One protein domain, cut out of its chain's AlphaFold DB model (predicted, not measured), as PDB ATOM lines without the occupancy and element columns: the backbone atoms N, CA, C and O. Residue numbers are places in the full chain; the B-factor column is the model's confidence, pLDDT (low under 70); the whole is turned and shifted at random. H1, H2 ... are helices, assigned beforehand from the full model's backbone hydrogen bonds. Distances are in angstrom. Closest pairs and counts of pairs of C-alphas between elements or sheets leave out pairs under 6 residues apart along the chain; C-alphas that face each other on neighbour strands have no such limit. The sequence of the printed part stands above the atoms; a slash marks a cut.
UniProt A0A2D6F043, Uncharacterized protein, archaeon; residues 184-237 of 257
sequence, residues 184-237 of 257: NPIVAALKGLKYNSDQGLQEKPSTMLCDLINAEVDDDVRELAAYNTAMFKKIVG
ATOM      1  N   ASN A 184      44.329  17.096 -34.479       89.00
ATOM      2  CA  ASN A 184      44.199  17.269 -35.927       89.00
ATOM      3  C   ASN A 184      45.484  17.769 -36.622       89.00
ATOM      4  O   ASN A 184      45.857  17.145 -37.616       89.00
ATOM      5  N   PRO A 185      46.218  18.780 -36.105       91.19
ATOM      6  CA  PRO A 185      47.478  19.217 -36.713       91.19
ATOM      7  C   PRO A 185      48.563  18.130 -36.727       91.19
ATOM      8  O   PRO A 185      49.349  18.056 -37.674       91.19
ATOM      9  N   ILE A 186      48.587  17.289 -35.688       92.62
ATOM     10  CA  ILE A 186      49.586  16.234 -35.480       92.62
ATOM     11  C   ILE A 186      49.281  15.023 -36.361       92.62
ATOM     12  O   ILE A 186      50.141  14.572 -37.110       92.62
ATOM     13  N   VAL A 187      48.036  14.539 -36.342       90.88
ATOM     14  CA  VAL A 187      47.596  13.426 -37.198       90.88
ATOM     15  C   VAL A 187      47.736  13.793 -38.676       90.88
ATOM     16  O   VAL A 187      48.141  12.960 -39.479       90.88
ATOM     17  N   ALA A 188      47.457  15.046 -39.045       90.75
ATOM     18  CA  ALA A 188      47.703  15.545 -40.392       90.75
ATOM     19  C   ALA A 188      49.175  15.420 -40.795       90.75
ATOM     20  O   ALA A 188      49.474  14.887 -41.861       90.75
ATOM     21  N   ALA A 189      50.089  15.855 -39.925       92.81
ATOM     22  CA  ALA A 189      51.519  15.789 -40.187       92.81
ATOM     23  C   ALA A 189      52.023  14.346 -40.328       92.81
ATOM     24  O   ALA A 189      52.716  14.038 -41.291       92.81
ATOM     25  N   LEU A 190      51.577  13.444 -39.450       92.12
ATOM     26  CA  LEU A 190      51.876  12.005 -39.521       92.12
ATOM     27  C   LEU A 190      51.365  11.339 -40.812       92.12
ATOM     28  O   LEU A 190      51.815  10.257 -41.177       92.12
ATOM     29  N   LYS A 191      50.412  11.967 -41.506       90.94
ATOM     30  CA  LYS A 191      49.891  11.525 -42.807       90.94
ATOM     31  C   LYS A 191      50.473  12.315 -43.986       90.94
ATOM     32  O   LYS A 191      49.987  12.157 -45.103       90.94
ATOM     33  N   GLY A 192      51.467  13.176 -43.758       91.06
ATOM     34  CA  GLY A 192      52.069  14.023 -44.793       91.06
ATOM     35  C   GLY A 192      51.148  15.136 -45.307       91.06
ATOM     36  O   GLY A 192      51.369  15.671 -46.392       91.06
ATOM     37  N   LEU A 193      50.097  15.494 -44.560       91.31
ATOM     38  CA  LEU A 193      49.123  16.510 -44.954       91.31
ATOM     39  C   LEU A 193      49.473  17.882 -44.371       91.31
ATOM     40  O   LEU A 193      49.525  18.082 -43.154       91.31
ATOM     41  N   LYS A 194      49.646  18.858 -45.263       91.62
ATOM     42  CA  LYS A 194      49.897  20.259 -44.923       91.62
ATOM     43  C   LYS A 194      48.603  21.065 -44.906       91.62
ATOM     44  O   LYS A 194      47.788  20.958 -45.818       91.62
ATOM     45  N   TYR A 195      48.432  21.915 -43.897       91.25
ATOM     46  CA  TYR A 195      47.306  22.847 -43.824       91.25
ATOM     47  C   TYR A 195      47.353  23.850 -44.979       91.25
ATOM     48  O   TYR A 195      48.409  24.424 -45.275       91.25
ATOM     49  N   ASN A 196      46.192  24.137 -45.573       87.25
ATOM     50  CA  ASN A 196      46.055  25.188 -46.577       87.25
ATOM     51  C   ASN A 196      45.983  26.571 -45.904       87.25
ATOM     52  O   ASN A 196      44.921  27.184 -45.833       87.25
ATOM     53  N   SER A 197      47.113  27.030 -45.355       82.19
ATOM     54  CA  SER A 197      47.235  28.315 -44.650       82.19
ATOM     55  C   SER A 197      46.110  28.496 -43.609       82.19
ATOM     56  O   SER A 197      45.964  27.690 -42.692       82.19
ATOM     57  N   ASP A 198      45.293  29.531 -43.770       75.69
ATOM     58  CA  ASP A 198      44.181  29.979 -42.940       75.69
ATOM     59  C   ASP A 198      42.857  29.259 -43.246       75.69
ATOM     60  O   ASP A 198      41.866  29.451 -42.547       75.69
ATOM     61  N   GLN A 199      42.830  28.384 -44.252       75.19
ATOM     62  CA  GLN A 199      41.678  27.524 -44.526       75.19
ATOM     63  C   GLN A 199      41.747  26.190 -43.767       75.19
ATOM     64  O   GLN A 199      40.736  25.495 -43.656       75.19
ATOM     65  N   GLY A 200      42.916  25.831 -43.223       80.38
ATOM     66  CA  GLY A 200      43.136  24.561 -42.533       80.38
ATOM     67  C   GLY A 200      43.040  23.355 -43.473       80.38
ATOM     68  O   GLY A 200      43.337  23.457 -44.664       80.38
ATOM     69  N   LEU A 201      42.639  22.202 -42.936       79.69
ATOM     70  CA  LEU A 201      42.322  21.017 -43.735       79.69
ATOM     71  C   LEU A 201      40.845  21.001 -44.126       79.69
ATOM     72  O   LEU A 201      39.979  21.261 -43.293       79.69
ATOM     73  N   GLN A 202      40.568  20.646 -45.381       71.44
ATOM     74  CA  GLN A 202      39.204  20.379 -45.856       71.44
ATOM     75  C   GLN A 202      38.814  18.900 -45.718       71.44
ATOM     76  O   GLN A 202      37.632  18.567 -45.751       71.44
ATOM     77  N   GLU A 203      39.803  18.030 -45.498       70.31
ATOM     78  CA  GLU A 203      39.633  16.601 -45.250       70.31
ATOM     79  C   GLU A 203      40.422  16.208 -43.999       70.31
ATOM     80  O   GLU A 203      41.591  16.564 -43.844       70.31
ATOM     81  N   LYS A 204      39.775  15.489 -43.080       70.56
ATOM     82  CA  LYS A 204      40.394  15.011 -41.841       70.56
ATOM     83  C   LYS A 204      40.781  13.541 -42.015       70.56
ATOM     84  O   LYS A 204      39.906  12.749 -42.371       70.56
ATOM     85  N   PRO A 205      42.036  13.151 -41.725       75.19
ATOM     86  CA  PRO A 205      42.384  11.740 -41.622       75.19
ATOM     87  C   PRO A 205      41.462  11.037 -40.623       75.19
ATOM     88  O   PRO A 205      41.249  11.540 -39.522       75.19
ATOM     89  N   SER A 206      40.926   9.877 -40.998       74.06
ATOM     90  CA  SER A 206      40.053   9.081 -40.128       74.06
ATOM     91  C   SER A 206      40.805   8.350 -39.011       74.06
ATOM     92  O   SER A 206      40.169   7.827 -38.106       74.06
ATOM     93  N   THR A 207      42.139   8.299 -39.077       79.81
ATOM     94  CA  THR A 207      42.980   7.626 -38.080       79.81
ATOM     95  C   THR A 207      42.987   8.393 -36.761       79.81
ATOM     96  O   THR A 207      43.182   9.612 -36.758       79.81
ATOM     97  N   MET A 208      42.813   7.685 -35.645       80.44
ATOM     98  CA  MET A 208      42.911   8.277 -34.315       80.44
ATOM     99  C   MET A 208      44.378   8.416 -33.898       80.44
ATOM    100  O   MET A 208      45.249   7.683 -34.364       80.44
ATOM    101  N   LEU A 209      44.681   9.378 -33.020       78.50
ATOM    102  CA  LEU A 209      46.060   9.569 -32.557       78.50
ATOM    103  C   LEU A 209      46.548   8.377 -31.719       78.50
ATOM    104  O   LEU A 209      47.728   8.044 -31.790       78.50
ATOM    105  N   CYS A 210      45.656   7.716 -30.974       78.00
ATOM    106  CA  CYS A 210      45.986   6.506 -30.220       78.00
ATOM    107  C   CYS A 210      46.550   5.396 -31.122       78.00
ATOM    108  O   CYS A 210      47.525   4.750 -30.746       78.00
ATOM    109  N   ASP A 211      46.042   5.266 -32.352       80.75
ATOM    110  CA  ASP A 211      46.519   4.285 -33.339       80.75
ATOM    111  C   ASP A 211      47.916   4.619 -33.887       80.75
ATOM    112  O   ASP A 211      48.575   3.784 -34.506       80.75
ATOM    113  N   LEU A 212      48.366   5.862 -33.697       83.12
ATOM    114  CA  LEU A 212      49.625   6.396 -34.210       83.12
ATOM    115  C   LEU A 212      50.636   6.689 -33.097       83.12
ATOM    116  O   LEU A 212      51.660   7.314 -33.360       83.12
ATOM    117  N   ILE A 213      50.383   6.238 -31.864       81.88
ATOM    118  CA  ILE A 213      51.227   6.574 -30.707       81.88
ATOM    119  C   ILE A 213      52.685   6.104 -30.863       81.88
ATOM    120  O   ILE A 213      53.590   6.707 -30.295       81.88
ATOM    121  N   ASN A 214      52.904   5.059 -31.668       83.69
ATOM    122  CA  ASN A 214      54.217   4.484 -31.969       83.69
ATOM    123  C   ASN A 214      54.704   4.807 -33.393       83.69
ATOM    124  O   ASN A 214      55.628   4.157 -33.881       83.69
ATOM    125  N   ALA A 215      54.062   5.747 -34.093       84.50
ATOM    126  CA  ALA A 215      54.497   6.148 -35.424       84.50
ATOM    127  C   ALA A 215      55.908   6.756 -35.374       84.50
ATOM    128  O   ALA A 215      56.248   7.493 -34.446       84.50
ATOM    129  N   GLU A 216      56.725   6.460 -36.386       84.44
ATOM    130  CA  GLU A 216      58.033   7.095 -36.524       84.44
ATOM    131  C   GLU A 216      57.864   8.577 -36.884       84.44
ATOM    132  O   GLU A 216      57.037   8.946 -37.718       84.44
ATOM    133  N   VAL A 217      58.643   9.428 -36.216       89.69
ATOM    134  CA  VAL A 217      58.589  10.885 -36.366       89.69
ATOM    135  C   VAL A 217      59.961  11.382 -36.803       89.69
ATOM    136  O   VAL A 217      60.839  11.641 -35.968       89.69
ATOM    137  N   ASP A 218      60.128  11.500 -38.118       92.00
ATOM    138  CA  ASP A 218      61.292  12.112 -38.754       92.00
ATOM    139  C   ASP A 218      61.215  13.652 -38.742       92.00
ATOM    140  O   ASP A 218      60.286  14.257 -38.192       92.00
ATOM    141  N   ASP A 219      62.239  14.298 -39.301       94.06
ATOM    142  CA  ASP A 219      62.340  15.758 -39.325       94.06
ATOM    143  C   ASP A 219      61.249  16.412 -40.189       94.06
ATOM    144  O   ASP A 219      60.727  17.464 -39.807       94.06
ATOM    145  N   ASP A 220      60.822  15.762 -41.276       92.81
ATOM    146  CA  ASP A 220      59.757  16.258 -42.154       92.81
ATOM    147  C   ASP A 220      58.405  16.279 -41.421       92.81
ATOM    148  O   ASP A 220      57.677  17.278 -41.454       92.81
ATOM    149  N   VAL A 221      58.079  15.211 -40.682       94.44
ATOM    150  CA  VAL A 221      56.875  15.148 -39.838       94.44
ATOM    151  C   VAL A 221      56.926  16.213 -38.740       94.44
ATOM    152  O   VAL A 221      55.905  16.852 -38.463       94.44
ATOM    153  N   ARG A 222      58.092  16.448 -38.121       93.50
ATOM    154  CA  ARG A 222      58.260  17.490 -37.087       93.50
ATOM    155  C   ARG A 222      58.020  18.884 -37.647       93.50
ATOM    156  O   ARG A 222      57.281  19.660 -37.035       93.50
ATOM    157  N   GLU A 223      58.611  19.199 -38.796       94.62
ATOM    158  CA  GLU A 223      58.417  20.487 -39.462       94.62
ATOM    159  C   GLU A 223      56.943  20.687 -39.833       94.62
ATOM    160  O   GLU A 223      56.353  21.737 -39.556       94.62
ATOM    161  N   LEU A 224      56.311  19.651 -40.383       94.56
ATOM    162  CA  LEU A 224      54.914  19.699 -40.789       94.56
ATOM    163  C   LEU A 224      53.964  19.857 -39.593       94.56
ATOM    164  O   LEU A 224      53.021  20.650 -39.656       94.56
ATOM    165  N   ALA A 225      54.233  19.171 -38.480       94.56
ATOM    166  CA  ALA A 225      53.471  19.301 -37.240       94.56
ATOM    167  C   ALA A 225      53.590  20.712 -36.650       94.56
ATOM    168  O   ALA A 225      52.580  21.302 -36.243       94.56
ATOM    169  N   ALA A 226      54.798  21.285 -36.649       94.06
ATOM    170  CA  ALA A 226      55.038  22.654 -36.206       94.06
ATOM    171  C   ALA A 226      54.288  23.664 -37.091       94.06
ATOM    172  O   ALA A 226      53.576  24.530 -36.573       94.06
ATOM    173  N   TYR A 227      54.373  23.508 -38.415       93.94
ATOM    174  CA  TYR A 227      53.659  24.346 -39.376       93.94
ATOM    175  C   TYR A 227      52.137  24.266 -39.191       93.94
ATOM    176  O   TYR A 227      51.479  25.297 -39.037       93.94
ATOM    177  N   ASN A 228      51.566  23.059 -39.155       93.81
ATOM    178  CA  ASN A 228      50.123  22.858 -39.007       93.81
ATOM    179  C   ASN A 228      49.614  23.424 -37.675       93.81
ATOM    180  O   ASN A 228      48.561  24.061 -37.634       93.81
ATOM    181  N   THR A 229      50.379  23.260 -36.592       92.44
ATOM    182  CA  THR A 229      50.045  23.823 -35.276       92.44
ATOM    183  C   THR A 229      50.069  25.354 -35.297       92.44
ATOM    184  O   THR A 229      49.164  25.995 -34.761       92.44
ATOM    185  N   ALA A 230      51.069  25.961 -35.946       91.62
ATOM    186  CA  ALA A 230      51.141  27.412 -36.113       91.62
ATOM    187  C   ALA A 230      49.967  27.950 -36.948       91.62
ATOM    188  O   ALA A 230      49.364  28.962 -36.586       91.62
ATOM    189  N   MET A 231      49.595  27.253 -38.026       92.25
ATOM    190  CA  MET A 231      48.439  27.619 -38.847       92.25
ATOM    191  C   MET A 231      47.126  27.461 -38.086       92.25
ATOM    192  O   MET A 231      46.301  28.366 -38.136       92.25
ATOM    193  N   PHE A 232      46.944  26.389 -37.313       92.00
ATOM    194  CA  PHE A 232      45.762  26.227 -36.464       92.00
ATOM    195  C   PHE A 232      45.590  27.417 -35.508       92.00
ATOM    196  O   PHE A 232      44.520  28.018 -35.459       92.00
ATOM    197  N   LYS A 233      46.661  27.828 -34.814       90.19
ATOM    198  CA  LYS A 233      46.641  29.012 -33.935       90.19
ATOM    199  C   LYS A 233      46.291  30.294 -34.698       90.19
ATOM    200  O   LYS A 233      45.476  31.083 -34.226       90.19
ATOM    201  N   LYS A 234      46.856  30.473 -35.897       91.06
ATOM    202  CA  LYS A 234      46.547  31.609 -36.778       91.06
ATOM    203  C   LYS A 234      45.069  31.639 -37.185       91.06
ATOM    204  O   LYS A 234      44.475  32.711 -37.183       91.06
ATOM    205  N   ILE A 235      44.479  30.483 -37.500       91.38
ATOM    206  CA  ILE A 235      43.060  30.349 -37.863       91.38
ATOM    207  C   ILE A 235      42.165  30.763 -36.701       91.38
ATOM    208  O   ILE A 235      41.264  31.574 -36.895       91.38
ATOM    209  N   VAL A 236      42.431  30.242 -35.496       91.12
ATOM    210  CA  VAL A 236      41.679  30.601 -34.282       91.12
ATOM    211  C   VAL A 236      41.681  32.119 -34.099       91.12
ATOM    212  O   VAL A 236      40.649  32.704 -33.781       91.12
ATOM    213  N   GLY A 237      42.820  32.771 -34.357       85.44
ATOM    214  CA  GLY A 237      42.893  34.227 -34.415       85.44
ATOM    215  C   GLY A 237      42.723  34.908 -33.061       85.44
ATOM    216  O   GLY A 237      42.321  36.068 -33.016       85.44
TER     217      GLY A 237
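Overview. This is residues 184 to 237 of the 257 residues of an uncharacterized protein of archaeon (UniProt A0A2D6F043). A short helix, H1, packs side by side on a long one, H2, and the long link between them makes a wide loop round H1. From the end of H1 the link runs toward the far end of H2, folds back near residues 196 to 199, and passes H1 on the side away from H2 before it reaches the start of H2. The printed part has 54 residues with two named helices, H1 then H2, and no named strand; the class is all helix, though only 25 of the 54 residues are in named elements. It is compact, with a radius of gyration of the C-alphas of 10.7 A, and spans 32 by 23 by 14 A.

Along the chain. H1 is residues 184 to 190, 10.0 A from first to last C-alpha, and begins at C-alpha 184 at (44.199, 17.269, -35.927). Residues 191 to 218 hold no named element; among them, C-alpha 199 is at (41.678, 27.524, -44.526). H2 is residues 219 to 236, 25.9 A long, and ends with C-alpha 236 at (41.679, 30.601, -34.282).

Arrangement. H1 and H2 touch, with 16 pairs of C-alphas within 8 A. Their closest C-alphas are those of Ala 189 and Ala 225, 5.0 A apart. They run opposite ways at a shallow tilt of 16 degrees, a helical hairpin. In H1 and H2 every O i to N i+4 pair is within hydrogen-bond range.

Size, cuts and confidence. The two C-alphas farthest apart are those of Asn 214 and Gly 237, at 31.9 A. The printed part has no cut. The link from H1 to H2, 28 residues, is long. Mean pLDDT of the printed part is 86.9, and no printed residue is under 70.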